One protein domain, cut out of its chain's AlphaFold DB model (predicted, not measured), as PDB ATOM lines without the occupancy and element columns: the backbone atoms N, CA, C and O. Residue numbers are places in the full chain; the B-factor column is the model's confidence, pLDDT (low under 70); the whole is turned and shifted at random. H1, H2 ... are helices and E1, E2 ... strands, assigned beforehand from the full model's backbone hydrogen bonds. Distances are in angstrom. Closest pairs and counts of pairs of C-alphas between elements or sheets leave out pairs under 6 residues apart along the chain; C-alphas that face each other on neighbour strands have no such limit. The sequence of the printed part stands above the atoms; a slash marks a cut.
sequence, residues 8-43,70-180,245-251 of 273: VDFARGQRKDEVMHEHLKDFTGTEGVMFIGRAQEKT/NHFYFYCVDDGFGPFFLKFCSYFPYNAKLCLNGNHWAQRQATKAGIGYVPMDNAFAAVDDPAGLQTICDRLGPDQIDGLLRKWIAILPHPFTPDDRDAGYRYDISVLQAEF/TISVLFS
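AT A GLANCE: This is residues 8 to 43, 70 to 180 and 245 to 251 of the 273 residues of an uncharacterized protein of Frankia canadensis (UniProt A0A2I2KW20). A twisted sheet of four strands, E1 to E4, has helix H1 over one face and helix H4 crossing the other; past one end of the sheet a smaller lobe gathers H2, H3 and the hairpin E5 and E6. The two-stranded ribbon E7 and E8 runs beside the sheet's edge strand E4, with E8 next to it, while the short helix H5 lies out on the link from H4 to E7. The printed part has 154 residues with five named helices and eight named strands, in the order H1 E1 E2 E3 E4 H2 E5 E6 H3 H4 H5 E7 E8. The large sheet has the order E1 - E2 - E3 - E4, all antiparallel, and the class is mixed, helices and strands. The whole is compact, with a radius of gyration of the C-alphas of 16.4 A and spans of 48 by 37 by 28 A.

HOW THE PARTS SIT: The largest sheet joins E1, residues 32 to 43, E2, residues 70 to 78, E3, residues 82 to 89, and E4, residues 96 to 100. E1 and E2 are antiparallel at 151 degrees, with N 34 and O 75 at 2.8 A, within hydrogen-bond range. E2 and E3 form a hairpin with N 74 and O 86 at 2.8 A, and E3 and E4 another with N 87 and O 97 at 2.8 A. E2 E3 E4 make a meander, each strand the antiparallel neighbour of the one before. H1, residues 16 to 26, and H4, residues 142 to 155, lie on opposite faces, making three layers, helices on both faces of a sheet. H1 has a height over the sheet of 8.7 A and lies over E2 and only just over E1, on which 3 of its C-alphas fall; it runs slantwise to the strands, at 38 degrees to E2 on the local plane. H4 has a height over the sheet of 9.6 A and runs across the strands, at 68 degrees to E2 on the local plane. H2, residues 102 to 112, only grazes the sheet with its residues 102 to 109. H2 touches H3, residues 130 to 138, at a steep tilt of 58 degrees, opposite ways; their closest C-alphas, those of Ala 106 and Cys 137, are 6.0 A apart. E5, residues 117 to 120, and E6, residues 123 to 127, form a hairpin, with N 118 and O 126 at 3.0 A; the closest C-alphas of H2 and E6, those of Asn 103 and Ala 123, are 6.2 A apart. E7, residues 175 to 180, and E8, residues 245 to 250, are antiparallel at 158 degrees, with N 249 and O 177 at 2.8 A. The closest C-alphas of E4 and E8, those of Lys 97 and Phe 250, are 4.9 A apart. H5, residues 162 to 166, touches no helix and is not on the large sheet. Every O i to N i+4 pair is within hydrogen-bond range in H2, H3, H4 and H5; in H1 it is 6 of 7.

IN THESE COORDINATES: E1, 27.8 A from first to last C-alpha, bends by 72 degrees at residue 40. E2 measures 24.7 A, E3 23.3 A, H4 20.1 A and H1 16.2 A. H1 begins at C-alpha 16 at (117.148, 211.990, 150.360), H4 ends at C-alpha 155 at (128.058, 214.113, 131.049), and E8 ends at C-alpha 250 at (132.131, 204.869, 147.091).

THE WHOLE: The two C-alphas farthest apart, those of Phe 92 and Asp 128, are 48.6 A apart. Residues 44 to 69 are not printed, with 9.6 A between C-alphas 43 and 70; residues 181 to 244 are not printed, with 4.3 A between C-alphas 180 and 245. Of the links that are printed whole, none is long. The mean pLDDT of the printed part is 85.5; residues 121 to 123, residue 180 and residues 245 to 251 are under 70, and E8 has a mean of 29.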
ATOM      1  N   VAL A   8     117.181 220.925 144.156       92.94
ATOM      2  CA  VAL A   8     116.510 220.721 145.446       92.94
ATOM      3  C   VAL A   8     117.486 220.985 146.586       92.94
ATOM      4  O   VAL A   8     118.508 220.312 146.714       92.94
ATOM      5  N   ASP A   9     117.162 221.933 147.459       93.50
ATOM      6  CA  ASP A   9     117.883 222.135 148.713       93.50
ATOM      7  C   ASP A   9     117.394 221.159 149.781       93.50
ATOM      8  O   ASP A   9     116.240 221.208 150.205       93.50
ATOM      9  N   PHE A  10     118.275 220.271 150.243       91.75
ATOM     10  CA  PHE A  10     117.905 219.284 151.251       91.75
ATOM     11  C   PHE A  10     117.771 219.914 152.637       91.75
ATOM     12  O   PHE A  10     118.730 220.468 153.186       91.75
ATOM     13  N   ALA A  11     116.603 219.732 153.250       87.56
ATOM     14  CA  ALA A  11     116.363 220.131 154.628       87.56
ATOM     15  C   ALA A  11     117.056 219.184 155.624       87.56
ATOM     16  O   ALA A  11     117.306 218.002 155.360       87.56
ATOM     17  N   ARG A  12     117.352 219.692 156.825       82.56
ATOM     18  CA  ARG A  12     117.932 218.875 157.899       82.56
ATOM     19  C   ARG A  12     116.974 217.737 158.266       82.56
ATOM     20  O   ARG A  12     115.825 217.984 158.606       82.56
ATOM     21  N   GLY A  13     117.474 216.503 158.252       81.25
ATOM     22  CA  GLY A  13     116.685 215.309 158.585       81.25
ATOM     23  C   GLY A  13     115.833 214.765 157.434       81.25
ATOM     24  O   GLY A  13     115.271 213.684 157.580       81.25
ATOM     25  N   GLN A  14     115.783 215.449 156.286       86.94
ATOM     26  CA  GLN A  14     115.075 214.958 155.107       86.94
ATOM     27  C   GLN A  14     115.759 213.703 154.559       86.94
ATOM     28  O   GLN A  14     116.974 213.674 154.321       86.94
ATOM     29  N   ARG A  15     114.973 212.647 154.345       83.75
ATOM     30  CA  ARG A  15     115.466 211.416 153.736       83.75
ATOM     31  C   ARG A  15     115.595 211.623 152.236       83.75
ATOM     32  O   ARG A  15     114.613 211.630 151.506       83.75
ATOM     33  N   LYS A  16     116.836 211.759 151.777       84.75
ATOM     34  CA  LYS A  16     117.148 211.990 150.360       84.75
ATOM     35  C   LYS A  16     116.632 210.871 149.449       84.75
ATOM     36  O   LYS A  16     116.259 211.140 148.314       84.75
ATOM     37  N   ASP A  17     116.564 209.644 149.966       80.75
ATOM     38  CA  ASP A  17     115.991 208.510 149.238       80.75
ATOM     39  C   ASP A  17     114.493 208.706 148.968       80.75
ATOM     40  O   ASP A  17     114.038 208.359 147.891       80.75
ATOM     41  N   GLU A  18     113.715 209.272 149.894       84.44
ATOM     42  CA  GLU A  18     112.273 209.491 149.681       84.44
ATOM     43  C   GLU A  18     112.038 210.522 148.573       84.44
ATOM     44  O   GLU A  18     111.309 210.241 147.629       84.44
ATOM     45  N   VAL A  19     112.777 211.637 148.620       85.81
ATOM     46  CA  VAL A  19     112.783 212.664 147.562       85.81
ATOM     47  C   VAL A  19     113.147 212.050 146.208       85.81
ATOM     48  O   VAL A  19     112.509 212.318 145.196       85.81
ATOM     49  N   MET A  20     114.147 211.165 146.182       85.62
ATOM     50  CA  MET A  20     114.507 210.445 144.966       85.62
ATOM     51  C   MET A  20     113.358 209.584 144.430       85.62
ATOM     52  O   MET A  20     113.130 209.590 143.224       85.62
ATOM     53  N   HIS A  21     112.654 208.839 145.286       85.19
ATOM     54  CA  HIS A  21     111.548 207.982 144.849       85.19
ATOM     55  C   HIS A  21     110.356 208.792 144.335       85.19
ATOM     56  O   HIS A  21     109.658 208.318 143.445       85.19
ATOM     57  N   GLU A  22     110.116 209.988 144.873       87.44
ATOM     58  CA  GLU A  22     109.100 210.908 144.351       87.44
ATOM     59  C   GLU A  22     109.448 211.333 142.922       87.44
ATOM     60  O   GLU A  22     108.672 211.067 142.011       87.44
ATOM     61  N   HIS A  23     110.657 211.850 142.697       85.25
ATOM     62  CA  HIS A  23     111.099 212.245 141.355       85.25
ATOM     63  C   HIS A  23     111.188 211.078 140.366       85.25
ATOM     64  O   HIS A  23     110.953 211.259 139.173       85.25
ATOM     65  N   LEU A  24     111.521 209.875 140.839       84.62
ATOM     66  CA  LEU A  24     111.617 208.695 139.984       84.62
ATOM     67  C   LEU A  24     110.257 208.279 139.404       84.62
ATOM     68  O   LEU A  24     110.225 207.740 138.302       84.62
ATOM     69  N   LYS A  25     109.148 208.529 140.113       85.94
ATOM     70  CA  LYS A  25     107.793 208.223 139.614       85.94
ATOM     71  C   LYS A  25     107.421 209.063 138.397       85.94
ATOM     72  O   LYS A  25     106.738 208.562 137.510       85.94
ATOM     73  N   ASP A  26     107.897 210.304 138.360       85.69
ATOM     74  CA  ASP A  26     107.578 211.265 137.304       85.69
ATOM     75  C   ASP A  26     108.593 211.228 136.146       85.69
ATOM     76  O   ASP A  26     108.389 211.853 135.104       85.69
ATOM     77  N   PHE A  27     109.700 210.492 136.299       87.31
ATOM     78  CA  PHE A  27     110.739 210.389 135.281       87.31
ATOM     79  C   PHE A  27     110.333 209.429 134.155       87.31
ATOM     80  O   PHE A  27     110.196 208.224 134.356       87.31
ATOM     81  N   THR A  28     110.192 209.956 132.938       85.69
ATOM     82  CA  THR A  28     109.724 209.197 131.763       85.69
ATOM     83  C   THR A  28     110.847 208.696 130.851       85.69
ATOM     84  O   THR A  28     110.605 207.887 129.956       85.69
ATOM     85  N   GLY A  29     112.080 209.168 131.058       88.19
ATOM     86  CA  GLY A  29     113.240 208.756 130.273       88.19
ATOM     87  C   GLY A  29     113.754 207.362 130.646       88.19
ATOM     88  O   GLY A  29     113.533 206.853 131.744       88.19
ATOM     89  N   THR A  30     114.514 206.748 129.741       89.56
ATOM     90  CA  THR A  30     115.334 205.569 130.073       89.56
ATOM     91  C   THR A  30     116.678 205.961 130.681       89.56
ATOM     92  O   THR A  30     117.288 205.162 131.387       89.56
ATOM     93  N   GLU A  31     117.112 207.201 130.444       95.31
ATOM     94  CA  GLU A  31     118.389 207.738 130.885       95.31
ATOM     95  C   GLU A  31     118.328 209.259 131.068       95.31
ATOM     96  O   GLU A  31     117.725 209.960 130.255       95.31
ATOM     97  N   GLY A  32     118.954 209.782 132.124       94.88
ATOM     98  CA  GLY A  32     119.061 211.224 132.354       94.88
ATOM     99  C   GLY A  32     119.258 211.615 133.816       94.88
ATOM    100  O   GLY A  32     119.236 210.776 134.720       94.88
ATOM    101  N   VAL A  33     119.457 212.913 134.046       94.94
ATOM    102  CA  VAL A  33     119.480 213.504 135.392       94.94
ATOM    103  C   VAL A  33     118.043 213.824 135.795       94.94
ATOM    104  O   VAL A  33     117.381 214.600 135.112       94.94
ATOM    105  N   MET A  34     117.567 213.244 136.896       93.94
ATOM    106  CA  MET A  34     116.226 213.513 137.427       93.94
ATOM    107  C   MET A  34     116.181 214.866 138.142       93.94
ATOM    108  O   MET A  34     115.300 215.677 137.887       93.94
ATOM    109  N   PHE A  35     117.135 215.101 139.046       94.38
ATOM    110  CA  PHE A  35     117.268 216.348 139.801       94.38
ATOM    111  C   PHE A  35     118.667 216.466 140.420       94.38
ATOM    112  O   PHE A  35     119.417 215.486 140.526       94.38
ATOM    113  N   ILE A  36     119.010 217.675 140.864       95.31
ATOM    114  CA  ILE A  36     120.262 217.973 141.561       95.31
ATOM    115  C   ILE A  36     119.945 218.375 142.997       95.31
ATOM    116  O   ILE A  36     119.378 219.429 143.254       95.31
ATOM    117  N   GLY A  37     120.351 217.561 143.961       95.25
ATOM    118  CA  GLY A  37     120.241 217.893 145.374       95.25
ATOM    119  C   GLY A  37     121.441 218.700 145.878       95.25
ATOM    120  O   GLY A  37     122.584 218.341 145.600       95.25
ATOM    121  N   ARG A  38     121.227 219.739 146.685       95.50
ATOM    122  CA  ARG A  38     122.281 220.478 147.398       95.50
ATOM    123  C   ARG A  38     122.140 220.258 148.901       95.50
ATOM    124  O   ARG A  38     121.059 220.387 149.462       95.50
ATOM    125  N   ALA A  39     123.239 219.913 149.568       94.31
ATOM    126  CA  ALA A  39     123.287 219.771 151.025       94.31
ATOM    127  C   ALA A  39     124.593 220.320 151.595       94.31
ATOM    128  O   ALA A  39     125.652 220.153 150.996       94.31
ATOM    129  N   GLN A  40     124.536 220.902 152.791       93.69
ATOM    130  CA  GLN A  40     125.726 221.235 153.568       93.69
ATOM    131  C   GLN A  40     126.107 220.068 154.472       93.69
ATOM    132  O   GLN A  40     125.327 219.655 155.329       93.69
ATOM    133  N   GLU A  41     127.313 219.533 154.297       91.56
ATOM    134  CA  GLU A  41     127.778 218.393 155.086       91.56
ATOM    135  C   GLU A  41     129.183 218.603 155.621       91.56
ATOM    136  O   GLU A  41     130.034 219.247 155.005       91.56
ATOM    137  N   LYS A  42     129.413 218.031 156.801       92.31
ATOM    138  CA  LYS A  42     130.712 218.029 157.456       92.31
ATOM    139  C   LYS A  42     131.610 216.992 156.774       92.31
ATOM    140  O   LYS A  42     131.309 215.803 156.819       92.31
ATOM    141  N   THR A  43     132.716 217.430 156.176       89.31
ATOM    142  CA  THR A  43     133.637 216.568 155.417       89.31
ATOM    143  C   THR A  43     135.104 216.846 155.767       89.31
ATOM    144  O   THR A  43     135.453 217.999 156.056       89.31
ATOM    145  N   ASN A  70     129.277 222.688 150.765       94.62
ATOM    146  CA  ASN A  70     128.214 222.217 149.889       94.62
ATOM    147  C   ASN A  70     128.621 220.897 149.221       94.62
ATOM    148  O   ASN A  70     129.746 220.727 148.741       94.62
ATOM    149  N   HIS A  71     127.667 219.988 149.145       93.56
ATOM    150  CA  HIS A  71     127.712 218.796 148.330       93.56
ATOM    151  C   HIS A  71     126.560 218.827 147.339       93.56
ATOM    152  O   HIS A  71     125.426 219.132 147.714       93.56
ATOM    153  N   PHE A  72     126.868 218.474 146.097       94.31
ATOM    154  CA  PHE A  72     125.893 218.359 145.021       94.31
ATOM    155  C   PHE A  72     125.660 216.889 144.713       94.31
ATOM    156  O   PHE A  72     126.614 216.139 144.523       94.31
ATOM    157  N   TYR A  73     124.400 216.483 144.714       94.88
ATOM    158  CA  TYR A  73     123.924 215.133 144.476       94.88
ATOM    159  C   TYR A  73     123.204 215.099 143.137       94.88
ATOM    160  O   TYR A  73     122.098 215.609 143.022       94.88
ATOM    161  N   PHE A  74     123.810 214.479 142.142       95.38
ATOM    162  CA  PHE A  74     123.186 214.229 140.854       95.38
ATOM    163  C   PHE A  74     122.442 212.903 140.939       95.38
ATOM    164  O   PHE A  74     123.072 211.842 140.916       95.38
ATOM    165  N   TYR A  75     121.120 212.963 141.080       95.69
ATOM    166  CA  TYR A  75     120.259 211.785 141.035       95.69
ATOM    167  C   TYR A  75     119.907 211.495 139.585       95.69
ATOM    168  O   TYR A  75     119.318 212.331 138.903       95.69
ATOM    169  N   CYS A  76     120.303 210.322 139.112       96.00
ATOM    170  CA  CYS A  76     120.270 209.976 137.700       96.00
ATOM    171  C   CYS A  76     119.616 208.608 137.499       96.00
ATOM    172  O   CYS A  76     119.587 207.773 138.406       96.00
ATOM    173  N   VAL A  77     119.137 208.369 136.285       96.31
ATOM    174  CA  VAL A  77     118.775 207.045 135.783       96.31
ATOM    175  C   VAL A  77     119.719 206.731 134.634       96.31
ATOM    176  O   VAL A  77     119.895 207.558 133.745       96.31
ATOM    177  N   ASP A  78     120.341 205.559 134.667       97.06
ATOM    178  CA  ASP A  78     121.140 205.021 133.565       97.06
ATOM    179  C   ASP A  78     120.386 203.872 132.890       97.06
ATOM    180  O   ASP A  78     119.752 203.054 133.563       97.06
ATOM    181  N   ASP A  79     120.487 203.769 131.568       96.31
ATOM    182  CA  ASP A  79     119.798 202.727 130.801       96.31
ATOM    183  C   ASP A  79     120.272 201.298 131.165       96.31
ATOM    184  O   ASP A  79     119.533 200.313 131.069       96.31
ATOM    185  N   GLY A  80     121.524 201.141 131.605       96.00
ATOM    186  CA  GLY A  80     122.109 199.869 132.029       96.00
ATOM    187  C   GLY A  80     121.952 199.570 133.519       96.00
ATOM    188  O   GLY A  80     121.750 198.410 133.881       96.00
ATOM    189  N   PHE A  81     122.051 200.588 134.373       94.38
ATOM    190  CA  PHE A  81     122.087 200.440 135.834       94.38
ATOM    191  C   PHE A  81     120.784 200.803 136.547       94.38
ATOM    192  O   PHE A  81     120.584 200.407 137.696       94.38
ATOM    193  N   GLY A  82     119.890 201.534 135.888       93.31
ATOM    194  CA  GLY A  82     118.726 202.126 136.525       93.31
ATOM    195  C   GLY A  82     119.107 203.298 137.438       93.31
ATOM    196  O   GLY A  82     120.098 203.984 137.181       93.31
ATOM    197  N   PRO A  83     118.304 203.574 138.477       92.69
ATOM    198  CA  PRO A  83     118.522 204.717 139.356       92.69
ATOM    199  C   PRO A  83     119.810 204.618 140.188       92.69
ATOM    200  O   PRO A  83     120.068 203.599 140.835       92.69
ATOM    201  N   PHE A  84     120.581 205.705 140.226       93.94
ATOM    202  CA  PHE A  84     121.809 205.854 141.013       93.94
ATOM    203  C   PHE A  84     122.025 207.332 141.395       93.94
ATOM    204  O   PHE A  84     121.300 208.219 140.935       93.94
ATOM    205  N   PHE A  85     123.028 207.628 142.227       94.38
ATOM    206  CA  PHE A  85     123.469 209.012 142.412       94.38
ATOM    207  C   PHE A  85     124.987 209.179 142.407       94.38
ATOM    208  O   PHE A  85     125.737 208.318 142.882       94.38
ATOM    209  N   LEU A  86     125.425 210.344 141.929       94.12
ATOM    210  CA  LEU A  86     126.789 210.849 142.061       94.12
ATOM    211  C   LEU A  86     126.797 212.089 142.943       94.12
ATOM    212  O   LEU A  86     126.168 213.098 142.646       94.12
ATOM    213  N   LYS A  87     127.530 212.019 144.045       92.75
ATOM    214  CA  LYS A  87     127.723 213.129 144.970       92.75
ATOM    215  C   LYS A  87     129.104 213.733 144.761       92.75
ATOM    216  O   LYS A  87     130.083 213.016 144.926       92.75
ATOM    217  N   PHE A  88     129.193 215.040 144.547       92.06
ATOM    218  CA  PHE A  88     130.449 215.789 144.507       92.06
ATOM    219  C   PHE A  88     130.598 216.704 145.722       92.06
ATOM    220  O   PHE A  88     129.642 217.332 146.181       92.06
ATOM    221  N   CYS A  89     131.810 216.776 146.266       91.00
ATOM    222  CA  CYS A  89     132.222 217.817 147.201       91.00
ATOM    223  C   CYS A  89     132.560 219.092 146.427       91.00
ATOM    224  O   CYS A  89     133.381 219.045 145.517       91.00
ATOM    225  N   SER A  90     131.984 220.233 146.816       91.25
ATOM    226  CA  SER A  90     132.294 221.535 146.193       91.25
ATOM    227  C   SER A  90     133.651 222.119 146.601       91.25
ATOM    228  O   SER A  90     134.042 223.169 146.106       91.25
ATOM    229  N   TYR A  91     134.366 221.460 147.514       90.19
ATOM    230  CA  TYR A  91     135.624 221.942 148.070       90.19
ATOM    231  C   TYR A  91     136.753 220.934 147.839       90.19
ATOM    232  O   TYR A  91     136.542 219.720 147.937       90.19
ATOM    233  N   PHE A  92     137.961 221.434 147.567       84.69
ATOM    234  CA  PHE A  92     139.160 220.627 147.339       84.69
ATOM    235  C   PHE A  92     139.393 219.611 148.485       84.69
ATOM    236  O   PHE A  92     139.401 219.992 149.660       84.69
ATOM    237  N   PRO A  93     139.586 218.308 148.197       83.88
ATOM    238  CA  PRO A  93     140.035 217.727 146.926       83.88
ATOM    239  C   PRO A  93     138.905 217.254 145.993       83.88
ATOM    240  O   PRO A  93     139.115 216.360 145.183       83.88
ATOM    241  N   TYR A  94     137.701 217.820 146.120       88.19
ATOM    242  CA  TYR A  94     136.553 217.531 145.253       88.19
ATOM    243  C   TYR A  94     136.150 216.054 145.215       88.19
ATOM    244  O   TYR A  94     135.737 215.530 144.181       88.19
ATOM    245  N   ASN A  95     136.268 215.379 146.364       85.25
ATOM    246  CA  ASN A  95     135.908 213.972 146.503       85.25
ATOM    247  C   ASN A  95     134.496 213.706 145.969       85.25
ATOM    248  O   ASN A  95     133.558 214.455 146.266       85.25
ATOM    249  N   ALA A  96     134.358 212.594 145.254       89.12
ATOM    250  CA  ALA A  96     133.087 212.120 144.742       89.12
ATOM    251  C   ALA A  96     132.637 210.833 145.447       89.12
ATOM    252  O   ALA A  96     133.431 210.109 146.057       89.12
ATOM    253  N   LYS A  97     131.338 210.560 145.366       91.19
ATOM    254  CA  LYS A  97     130.701 209.353 145.880       91.19
ATOM    255  C   LYS A  97     129.635 208.888 144.900       91.19
ATOM    256  O   LYS A  97     128.602 209.533 144.759       91.19
ATOM    257  N   LEU A  98     129.905 207.761 144.258       91.25
ATOM    258  CA  LEU A  98     128.934 206.998 143.488       91.25
ATOM    259  C   LEU A  98     128.166 206.068 144.435       91.25
ATOM    260  O   LEU A  98     128.747 205.474 145.350       91.25
ATOM    261  N   CYS A  99     126.858 205.973 144.240       91.00
ATOM    262  CA  CYS A  99     125.996 205.027 144.929       91.00
ATOM    263  C   CYS A  99     125.013 204.442 143.925       91.00
ATOM    264  O   CYS A  99     124.296 205.187 143.261       91.00
ATOM    265  N   LEU A 100     124.989 203.117 143.833       89.44
ATOM    266  CA  LEU A 100     124.184 202.357 142.880       89.44
ATOM    267  C   LEU A 100     123.597 201.112 143.549       89.44
ATOM    268  O   LEU A 100     124.091 200.671 144.590       89.44
ATOM    269  N   ASN A 101     122.566 200.538 142.929       86.94
ATOM    270  CA  ASN A 101     121.905 199.318 143.387       86.94
ATOM    271  C   ASN A 101     122.054 198.208 142.335       86.94
ATOM    272  O   ASN A 101     121.525 198.317 141.228       86.94
ATOM    273  N   GLY A 102     122.744 197.122 142.686       85.44
ATOM    274  CA  GLY A 102     122.962 195.982 141.796       85.44
ATOM    275  C   GLY A 102     121.677 195.258 141.393       85.44
ATOM    276  O   GLY A 102     121.627 194.664 140.318       85.44
ATOM    277  N   ASN A 103     120.602 195.350 142.185       85.25
ATOM    278  CA  ASN A 103     119.308 194.791 141.791       85.25
ATOM    279  C   ASN A 103     118.654 195.593 140.667       85.25
ATOM    280  O   ASN A 103     118.115 194.979 139.753       85.25
ATOM    281  N   HIS A 104     118.752 196.927 140.678       89.56
ATOM    282  CA  HIS A 104     118.266 197.747 139.563       89.56
ATOM    283  C   HIS A 104     119.039 197.440 138.278       89.56
ATOM    284  O   HIS A 104     118.431 197.265 137.221       89.56
ATOM    285  N   TRP A 105     120.360 197.266 138.377       92.44
ATOM    286  CA  TRP A 105     121.171 196.803 137.253       92.44
ATOM    287  C   TRP A 105     120.697 195.432 136.755       92.44
ATOM    288  O   TRP A 105     120.393 195.279 135.575       92.44
ATOM    289  N   ALA A 106     120.533 194.452 137.646       91.19
ATOM    290  CA  ALA A 106     120.076 193.118 137.264       91.19
ATOM    291  C   ALA A 106     118.682 193.140 136.612       91.19
ATOM    292  O   ALA A 106     118.455 192.408 135.655       91.19
ATOM    293  N   GLN A 107     117.763 193.989 137.084       90.25
ATOM    294  CA  GLN A 107     116.423 194.161 136.506       90.25
ATOM    295  C   GLN A 107     116.505 194.747 135.089       90.25
ATOM    296  O   GLN A 107     115.871 194.232 134.163       90.25
ATOM    297  N   ARG A 108     117.339 195.777 134.884       93.94
ATOM    298  CA  ARG A 108     117.599 196.359 133.556       93.94
ATOM    299  C   ARG A 108     118.198 195.331 132.600       93.94
ATOM    300  O   ARG A 108     117.720 195.191 131.478       93.94
ATOM    301  N   GLN A 109     119.195 194.574 133.049       95.44
ATOM    302  CA  GLN A 109     119.827 193.540 132.231       95.44
ATOM    303  C   GLN A 109     118.888 192.359 131.941       95.44
ATOM    304  O   GLN A 109     118.897 191.854 130.823       95.44
ATOM    305  N   ALA A 110     118.051 191.943 132.897       93.31
ATOM    306  CA  ALA A 110     117.047 190.894 132.694       93.31
ATOM    307  C   ALA A 110     116.014 191.311 131.644       93.31
ATOM    308  O   ALA A 110     115.734 190.550 130.723       93.31
ATOM    309  N   THR A 111     115.540 192.558 131.724       95.00
ATOM    310  CA  THR A 111     114.630 193.147 130.729       95.00
ATOM    311  C   THR A 111     115.260 193.124 129.333       95.00
ATOM    312  O   THR A 111     114.637 192.666 128.382       95.00
ATOM    313  N   LYS A 112     116.526 193.548 129.211       96.31
ATOM    314  CA  LYS A 112     117.280 193.525 127.943       96.31
ATOM    315  C   LYS A 112     117.526 192.114 127.405       96.31
ATOM    316  O   LYS A 112     117.591 191.931 126.196       96.31
ATOM    317  N   ALA A 113     117.661 191.130 128.290       96.38
ATOM    318  CA  ALA A 113     117.819 189.722 127.937       96.38
ATOM    319  C   ALA A 113     116.483 189.006 127.656       96.38
ATOM    320  O   ALA A 113     116.498 187.824 127.327       96.38
ATOM    321  N   GLY A 114     115.338 189.685 127.800       96.88
ATOM    322  CA  GLY A 114     114.015 189.079 127.627       96.88
ATOM    323  C   GLY A 114     113.624 188.095 128.737       96.88
ATOM    324  O   GLY A 114     112.733 187.275 128.532       96.88
ATOM    325  N   ILE A 115     114.273 188.153 129.904       92.44
ATOM    326  CA  ILE A 115     113.932 187.311 131.056       92.44
ATOM    327  C   ILE A 115     112.758 187.954 131.796       92.44
ATOM    328  O   ILE A 115     112.894 189.058 132.327       92.44
ATOM    329  N   GLY A 116     111.621 187.258 131.861       90.75
ATOM    330  CA  GLY A 116     110.457 187.698 132.624       90.75
ATOM    331  C   GLY A 116     110.700 187.644 134.135       90.75
ATOM    332  O   GLY A 116     111.339 186.727 134.664       90.75
ATOM    333  N   TYR A 117     110.222 188.670 134.842       87.19
ATOM    334  CA  TYR A 117     110.303 188.756 136.298       87.19
ATOM    335  C   TYR A 117     109.200 189.635 136.887       87.19
ATOM    336  O   TYR A 117     108.659 190.520 136.224       87.19
ATOM    337  N   VAL A 118     108.916 189.423 138.175       84.88
ATOM    338  CA  VAL A 118     108.050 190.301 138.972       84.88
ATOM    339  C   VAL A 118     108.939 191.192 139.850       84.88
ATOM    340  O   VAL A 118     109.675 190.661 140.695       84.88
ATOM    341  N   PRO A 119     108.927 192.526 139.656       78.75
ATOM    342  CA  PRO A 119     109.779 193.439 140.411       78.75
ATOM    343  C   PRO A 119     109.361 193.536 141.882       78.75
ATOM    344  O   PRO A 119     108.193 193.399 142.234       78.75
ATOM    345  N   MET A 120     110.340 193.823 142.737       72.75
ATOM    346  CA  MET A 120     110.151 194.227 144.131       72.75
ATOM    347  C   MET A 120     111.228 195.263 144.484       72.75
ATOM    348  O   MET A 120     112.331 195.181 143.947       72.75
ATOM    349  N   ASP A 121     110.948 196.205 145.391       64.06
ATOM    350  CA  ASP A 121     111.778 197.411 145.618       64.06
ATOM    351  C   ASP A 121     113.296 197.175 145.662       64.06
ATOM    352  O   ASP A 121     114.069 197.959 145.129       64.06
ATOM    353  N   ASN A 122     113.752 196.100 146.307       67.88
ATOM    354  CA  ASN A 122     115.176 195.753 146.382       67.88
ATOM    355  C   ASN A 122     115.437 194.283 146.039       67.88
ATOM    356  O   ASN A 122     116.363 193.684 146.584       67.88
ATOM    357  N   ALA A 123     114.587 193.665 145.218       69.81
ATOM    358  CA  ALA A 123     114.665 192.239 144.919       69.81
ATOM    359  C   ALA A 123     113.811 191.856 143.695       69.81
ATOM    360  O   ALA A 123     113.308 192.693 142.949       69.81
ATOM    361  N   PHE A 124     113.684 190.553 143.481       75.00
ATOM    362  CA  PHE A 124     112.825 189.940 142.480       75.00
ATOM    363  C   PHE A 124     111.840 189.066 143.251       75.00
ATOM    364  O   PHE A 124     112.280 188.226 144.036       75.00
ATOM    365  N   ALA A 125     110.538 189.286 143.075       78.12
ATOM    366  CA  ALA A 125     109.516 188.452 143.709       78.12
ATOM    367  C   ALA A 125     109.372 187.102 142.986       78.12
ATOM    368  O   ALA A 125     109.138 186.078 143.621       78.12
ATOM    369  N   ALA A 126     109.557 187.105 141.665       78.44
ATOM    370  CA  ALA A 126     109.615 185.918 140.821       78.44
ATOM    371  C   ALA A 126     110.524 186.179 139.612       78.44
ATOM    372  O   ALA A 126     110.722 187.332 139.223       78.44
ATOM    373  N   VAL A 127     111.070 185.111 139.030       83.81
ATOM    374  CA  VAL A 127     111.878 185.138 137.804       83.81
ATOM    375  C   VAL A 127     111.663 183.836 137.032       83.81
ATOM    376  O   VAL A 127     111.678 182.760 137.634       83.81
ATOM    377  N   ASP A 128     111.499 183.942 135.715       86.25
ATOM    378  CA  ASP A 128     111.256 182.791 134.838       86.25
ATOM    379  C   ASP A 128     112.518 181.930 134.668       86.25
ATOM    380  O   ASP A 128     112.462 180.704 134.773       86.25
ATOM    381  N   ASP A 129     113.675 182.580 134.502       84.81
ATOM    382  CA  ASP A 129     114.992 181.946 134.393       84.81
ATOM    383  C   ASP A 129     115.959 182.418 135.506       84.81
ATOM    384  O   ASP A 129     116.703 183.394 135.341       84.81
ATOM    385  N   PRO A 130     115.981 181.733 136.668       83.62
ATOM    386  CA  PRO A 130     116.921 182.045 137.740       83.62
ATOM    387  C   PRO A 130     118.392 181.842 137.357       83.62
ATOM    388  O   PRO A 130     119.249 182.541 137.896       83.62
ATOM    389  N   ALA A 131     118.697 180.888 136.468       85.81
ATOM    390  CA  ALA A 131     120.072 180.578 136.085       85.81
ATOM    391  C   ALA A 131     120.632 181.681 135.181       85.81
ATOM    392  O   ALA A 131     121.696 182.228 135.475       85.81
ATOM    393  N   GLY A 132     119.872 182.094 134.164       86.44
ATOM    394  CA  GLY A 132     120.208 183.250 133.335       86.44
ATOM    395  C   GLY A 132     120.324 184.534 134.153       86.44
ATOM    396  O   GLY A 132     121.278 185.294 133.982       86.44
ATOM    397  N   LEU A 133     119.428 184.754 135.123       85.69
ATOM    398  CA  LEU A 133     119.536 185.898 136.032       85.69
ATOM    399  C   LEU A 133     120.787 185.835 136.926       85.69
ATOM    400  O   LEU A 133     121.368 186.879 137.220       85.69
ATOM    401  N   GLN A 134     121.232 184.648 137.347       83.31
ATOM    402  CA  GLN A 134     122.491 184.502 138.081       83.31
ATOM    403  C   GLN A 134     123.689 184.851 137.193       83.31
ATOM    404  O   GLN A 134     124.523 185.651 137.607       83.31
ATOM    405  N   THR A 135     123.727 184.359 135.950       88.06
ATOM    406  CA  THR A 135     124.759 184.740 134.973       88.06
ATOM    407  C   THR A 135     124.769 186.246 134.720       88.06
ATOM    408  O   THR A 135     125.833 186.837 134.557       88.06
ATOM    409  N   ILE A 136     123.604 186.901 134.721       88.88
ATOM    410  CA  ILE A 136     123.528 188.362 134.714       88.88
ATOM    411  C   ILE A 136     124.233 188.916 135.954       88.88
ATOM    412  O   ILE A 136     125.210 189.630 135.784       88.88
ATOM    413  N   CYS A 137     123.796 188.575 137.169       86.19
ATOM    414  CA  CYS A 137     124.391 189.077 138.416       86.19
ATOM    415  C   CYS A 137     125.916 188.897 138.482       86.19
ATOM    416  O   CYS A 137     126.611 189.811 138.915       86.19
ATOM    417  N   ASP A 138     126.433 187.757 138.021       87.00
ATOM    418  CA  ASP A 138     127.863 187.429 138.058       87.00
ATOM    419  C   ASP A 138     128.709 188.314 137.126       87.00
ATOM    420  O   ASP A 138     129.917 188.438 137.319       87.00
ATOM    421  N   ARG A 139     128.086 188.979 136.141       90.62
ATOM    422  CA  ARG A 139     128.754 189.952 135.260       90.62
ATOM    423  C   ARG A 139     128.881 191.343 135.874       90.62
ATOM    424  O   ARG A 139     129.557 192.177 135.283       90.62
ATOM    425  N   LEU A 140     128.228 191.640 137.000       87.81
ATOM    426  CA  LEU A 140     128.374 192.943 137.646       87.81
ATOM    427  C   LEU A 140     129.718 193.009 138.378       87.81
ATOM    428  O   LEU A 140     129.855 192.523 139.502       87.81
ATOM    429  N   GLY A 141     130.702 193.636 137.739       87.25
ATOM    430  CA  GLY A 141     132.058 193.760 138.254       87.25
ATOM    431  C   GLY A 141     132.631 195.178 138.171       87.25
ATOM    432  O   GLY A 141     131.917 196.140 137.864       87.25
ATOM    433  N   PRO A 142     133.938 195.317 138.466       85.69
ATOM    434  CA  PRO A 142     134.647 196.594 138.438       85.69
ATOM    435  C   PRO A 142     134.511 197.332 137.106       85.69
ATOM    436  O   PRO A 142     134.259 198.532 137.118       85.69
ATOM    437  N   ASP A 143     134.592 196.621 135.980       92.75
ATOM    438  CA  ASP A 143     134.558 197.225 134.643       92.75
ATOM    439  C   ASP A 143     133.209 197.884 134.336       92.75
ATOM    440  O   ASP A 143     133.154 198.977 133.775       92.75
ATOM    441  N   GLN A 144     132.100 197.258 134.743       94.38
ATOM    442  CA  GLN A 144     130.761 197.820 134.547       94.38
ATOM    443  C   GLN A 144     130.573 199.072 135.410       94.38
ATOM    444  O   GLN A 144     129.956 200.042 134.969       94.38
ATOM    445  N   ILE A 145     131.109 199.064 136.634       91.31
ATOM    446  CA  ILE A 145     131.016 200.202 137.552       91.31
ATOM    447  C   ILE A 145     131.926 201.353 137.101       91.31
ATOM    448  O   ILE A 145     131.503 202.509 137.154       91.31
ATOM    449  N   ASP A 146     133.143 201.059 136.634       91.81
ATOM    450  CA  ASP A 146     134.023 202.067 136.042       91.81
ATOM    451  C   ASP A 146     133.377 202.656 134.791       91.81
ATOM    452  O   ASP A 146     133.227 203.871 134.714       91.81
ATOM    453  N   GLY A 147     132.849 201.821 133.892       95.31
ATOM    454  CA  GLY A 147     132.117 202.267 132.706       95.31
ATOM    455  C   GLY A 147     130.974 203.233 133.033       95.31
ATOM    456  O   GLY A 147     130.879 204.299 132.417       95.31
ATOM    457  N   LEU A 148     130.162 202.923 134.053       95.69
ATOM    458  CA  LEU A 148     129.128 203.834 134.553       95.69
ATOM    459  C   LEU A 148     129.742 205.162 135.020       95.69
ATOM    460  O   LEU A 148     129.311 206.231 134.589       95.69
ATOM    461  N   LEU A 149     130.762 205.119 135.882       92.94
ATOM    462  CA  LEU A 149     131.384 206.333 136.410       92.94
ATOM    463  C   LEU A 149     131.979 207.199 135.291       92.94
ATOM    464  O   LEU A 149     131.740 208.405 135.270       92.94
ATOM    465  N   ARG A 150     132.741 206.610 134.363       91.94
ATOM    466  CA  ARG A 150     133.395 207.332 133.259       91.94
ATOM    467  C   ARG A 150     132.376 208.002 132.353       91.94
ATOM    468  O   ARG A 150     132.536 209.183 132.050       91.94
ATOM    469  N   LYS A 151     131.314 207.281 131.985       95.19
ATOM    470  CA  LYS A 151     130.204 207.820 131.194       95.19
ATOM    471  C   LYS A 151     129.598 209.047 131.869       95.19
ATOM    472  O   LYS A 151     129.508 210.106 131.258       95.19
ATOM    473  N   TRP A 152     129.233 208.937 133.143       94.62
ATOM    474  CA  TRP A 152     128.536 210.024 133.831       94.62
ATOM    475  C   TRP A 152     129.444 211.186 134.239       94.62
ATOM    476  O   TRP A 152     128.982 212.320 134.264       94.62
ATOM    477  N   ILE A 153     130.740 210.962 134.461       90.81
ATOM    478  CA  ILE A 153     131.729 212.048 134.583       90.81
ATOM    479  C   ILE A 153     131.832 212.849 133.278       90.81
ATOM    480  O   ILE A 153     132.019 214.059 133.326       90.81
ATOM    481  N   ALA A 154     131.706 212.212 132.112       90.12
ATOM    482  CA  ALA A 154     131.742 212.929 130.836       90.12
ATOM    483  C   ALA A 154     130.487 213.791 130.594       90.12
ATOM    484  O   ALA A 154     130.567 214.780 129.871       90.12
ATOM    485  N   ILE A 155     129.351 213.426 131.201       91.81
ATOM    486  CA  ILE A 155     128.058 214.113 131.049       91.81
ATOM    487  C   ILE A 155     127.877 215.219 132.099       91.81
ATOM    488  O   ILE A 155     127.377 216.300 131.791       91.81
ATOM    489  N   LEU A 156     128.230 214.941 133.355       91.75
ATOM    490  CA  LEU A 156     127.928 215.815 134.486       91.75
ATOM    491  C   LEU A 156     128.977 216.921 134.661       91.75
ATOM    492  O   LEU A 156     130.167 216.689 134.440       91.75
ATOM    493  N   PRO A 157     128.577 218.106 135.153       87.44
ATOM    494  CA  PRO A 157     129.537 219.139 135.511       87.44
ATOM    495  C   PRO A 157     130.376 218.677 136.709       87.44
ATOM    496  O   PRO A 157     129.850 218.351 137.775       87.44
ATOM    497  N   HIS A 158     131.697 218.675 136.549       81.12
ATOM    498  CA  HIS A 158     132.648 218.370 137.615       81.12
ATOM    499  C   HIS A 158     133.930 219.209 137.432       81.12
ATOM    500  O   HIS A 158     134.125 219.808 136.375       81.12
ATOM    501  N   PRO A 159     134.808 219.304 138.449       81.25
ATOM    502  CA  PRO A 159     135.839 220.344 138.495       81.25
ATOM    503  C   PRO A 159     137.090 220.067 137.654       81.25
ATOM    504  O   PRO A 159     137.982 220.906 137.649       81.25
ATOM    505  N   PHE A 160     137.182 218.918 136.978       84.88
ATOM    506  CA  PHE A 160     138.339 218.584 136.143       84.88
ATOM    507  C   PHE A 160     137.942 218.718 134.678       84.88
ATOM    508  O   PHE A 160     137.013 218.057 134.213       84.88
ATOM    509  N   THR A 161     138.638 219.582 133.956       85.06
ATOM    510  CA  THR A 161     138.460 219.760 132.516       85.06
ATOM    511  C   THR A 161     138.909 218.506 131.746       85.06
ATOM    512  O   THR A 161     139.534 217.608 132.321       85.06
ATOM    513  N   PRO A 162     138.592 218.385 130.443       85.69
ATOM    514  CA  PRO A 162     139.207 217.367 129.594       85.69
ATOM    515  C   PRO A 162     140.740 217.344 129.707       85.69
ATOM    516  O   PRO A 162     141.285 216.283 130.001       85.69
ATOM    517  N   ASP A 163     141.391 218.508 129.625       89.00
ATOM    518  CA  ASP A 163     142.851 218.647 129.727       89.00
ATOM    519  C   ASP A 163     143.386 218.167 131.085       89.00
ATOM    520  O   ASP A 163     144.382 217.448 131.146       89.00
ATOM    521  N   ASP A 164     142.689 218.482 132.185       89.50
ATOM    522  CA  ASP A 164     143.054 217.979 133.515       89.50
ATOM    523  C   ASP A 164     143.005 216.444 133.563       89.50
ATOM    524  O   ASP A 164     143.893 215.788 134.112       89.50
ATOM    525  N   ARG A 165     141.967 215.838 132.975       85.81
ATOM    526  CA  ARG A 165     141.828 214.375 132.945       85.81
ATOM    527  C   ARG A 165     142.899 213.730 132.071       85.81
ATOM    528  O   ARG A 165     143.349 212.636 132.414       85.81
ATOM    529  N   ASP A 166     143.313 214.372 130.988       86.56
ATOM    530  CA  ASP A 166     144.398 213.889 130.127       86.56
ATOM    531  C   ASP A 166     145.769 214.043 130.795       86.56
ATOM    532  O   ASP A 166     146.621 213.167 130.659       86.56
ATOM    533  N   ALA A 167     145.935 215.057 131.649       89.06
ATOM    534  CA  ALA A 167     147.078 215.201 132.554       89.06
ATOM    535  C   ALA A 167     147.062 214.218 133.748       89.06
ATOM    536  O   ALA A 167     147.993 214.206 134.557       89.06
ATOM    537  N   GLY A 168     146.027 213.379 133.874       87.50
ATOM    538  CA  GLY A 168     145.918 212.344 134.907       87.50
ATOM    539  C   GLY A 168     145.123 212.742 136.153       87.50
ATOM    540  O   GLY A 168     145.015 211.939 137.081       87.50
ATOM    541  N   TYR A 169     144.501 213.926 136.197       86.44
ATOM    542  CA  TYR A 169     143.584 214.317 137.274       86.44
ATOM    543  C   TYR A 169     142.218 213.640 137.090       86.44
ATOM    544  O   TYR A 169     141.232 214.236 136.655       86.44
ATOM    545  N   ARG A 170     142.169 212.342 137.400       86.62
ATOM    546  CA  ARG A 170     140.976 211.498 137.282       86.62
ATOM    547  C   ARG A 170     140.503 211.015 138.648       86.62
ATOM    548  O   ARG A 170     141.242 210.998 139.628       86.62
ATOM    549  N   TYR A 171     139.239 210.608 138.694       84.94
ATOM    550  CA  TYR A 171     138.704 209.867 139.828       84.94
ATOM    551  C   TYR A 171     139.061 208.391 139.681       84.94
ATOM    552  O   TYR A 171     138.585 207.740 138.754       84.94
ATOM    553  N   ASP A 172     139.848 207.849 140.597       84.12
ATOM    554  CA  ASP A 172     139.970 206.400 140.747       84.12
ATOM    555  C   ASP A 172     138.782 205.863 141.565       84.12
ATOM    556  O   ASP A 172     137.973 206.623 142.100       84.12
ATOM    557  N   ILE A 173     138.608 204.546 141.643       82.00
ATOM    558  CA  ILE A 173     137.424 203.928 142.255       82.00
ATOM    559  C   ILE A 173     137.837 203.096 143.474       82.00
ATOM    560  O   ILE A 173     138.702 202.234 143.380       82.00
ATOM    561  N   SER A 174     137.200 203.332 144.629       79.69
ATOM    562  CA  SER A 174     137.432 202.557 145.860       79.69
ATOM    563  C   SER A 174     136.153 202.314 146.664       79.69
ATOM    564  O   SER A 174     135.435 203.257 147.015       79.69
ATOM    565  N   VAL A 175     135.892 201.061 147.027       79.12
ATOM    566  CA  VAL A 175     134.695 200.652 147.778       79.12
ATOM    567  C   VAL A 175     134.750 201.185 149.217       79.12
ATOM    568  O   VAL A 175     135.600 200.774 150.001       79.12
ATOM    569  N   LEU A 176     133.827 202.079 149.586       75.19
ATOM    570  CA  LEU A 176     133.627 202.514 150.978       75.19
ATOM    571  C   LEU A 176     132.750 201.522 151.747       75.19
ATOM    572  O   LEU A 176     133.035 201.195 152.894       75.19
ATOM    573  N   GLN A 177     131.658 201.085 151.130       77.25
ATOM    574  CA  GLN A 177     130.748 200.086 151.681       77.25
ATOM    575  C   GLN A 177     130.215 199.254 150.523       77.25
ATOM    576  O   GLN A 177     129.930 199.787 149.456       77.25
ATOM    577  N   ALA A 178     130.103 197.951 150.734       74.06
ATOM    578  CA  ALA A 178     129.443 197.042 149.818       74.06
ATOM    579  C   ALA A 178     128.421 196.230 150.606       74.06
ATOM    580  O   ALA A 178     128.751 195.679 151.659       74.06
ATOM    581  N   GLU A 179     127.191 196.173 150.109       71.69
ATOM    582  CA  GLU A 179     126.177 195.252 150.619       71.69
ATOM    583  C   GLU A 179     125.952 194.137 149.606       71.69
ATOM    584  O   GLU A 179     125.818 194.372 148.406       71.69
ATOM    585  N   PHE A 180     125.938 192.905 150.100       69.62
ATOM    586  CA  PHE A 180     125.736 191.711 149.300       69.62
ATOM    587  C   PHE A 180     124.440 191.052 149.750       69.62
ATOM    588  O   PHE A 180     124.201 190.930 150.951       69.62
ATOM    589  N   THR A 245     124.817 190.197 144.457       28.06
ATOM    590  CA  THR A 245     125.884 190.937 145.107       28.06
ATOM    591  C   THR A 245     125.849 192.384 144.588       28.06
ATOM    592  O   THR A 245     125.681 192.592 143.392       28.06
ATOM    593  N   ILE A 246     126.040 193.355 145.495       30.86
ATOM    594  CA  ILE A 246     126.457 194.751 145.278       30.86
ATOM    595  C   ILE A 246     125.378 195.855 145.422       30.86
ATOM    596  O   ILE A 246     124.748 196.266 144.456       30.86
ATOM    597  N   SER A 247     125.328 196.499 146.591       29.38
ATOM    598  CA  SER A 247     125.192 197.964 146.684       29.38
ATOM    599  C   SER A 247     126.579 198.533 146.971       29.38
ATOM    600  O   SER A 247     127.037 198.399 148.103       29.38
ATOM    601  N   VAL A 248     127.283 199.115 145.983       29.61
ATOM    602  CA  VAL A 248     128.548 199.821 146.271       29.61
ATOM    603  C   VAL A 248     128.258 201.266 146.631       29.61
ATOM    604  O   VAL A 248     127.688 202.035 145.859       29.61
ATOM    605  N   LEU A 249     128.754 201.640 147.794       27.88
ATOM    606  CA  LEU A 249     128.967 202.995 148.238       27.88
ATOM    607  C   LEU A 249     130.448 203.323 148.010       27.88
ATOM    608  O   LEU A 249     131.315 202.636 148.547       27.88
ATOM    609  N   PHE A 250     130.759 204.373 147.259       27.31
ATOM    610  CA  PHE A 250     132.131 204.869 147.091       27.31
ATOM    611  C   PHE A 250     132.412 206.045 148.047       27.31
ATOM    612  O   PHE A 250     131.513 206.810 148.393       27.31
ATOM    613  N   SER A 251     133.650 206.208 148.517       26.67
ATOM    614  CA  SER A 251     134.111 207.433 149.197       26.67
ATOM    615  C   SER A 251     135.620 207.539 149.110       26.67
ATOM    616  O   SER A 251     136.324 206.577 149.399       26.67
TER     617      SER A 251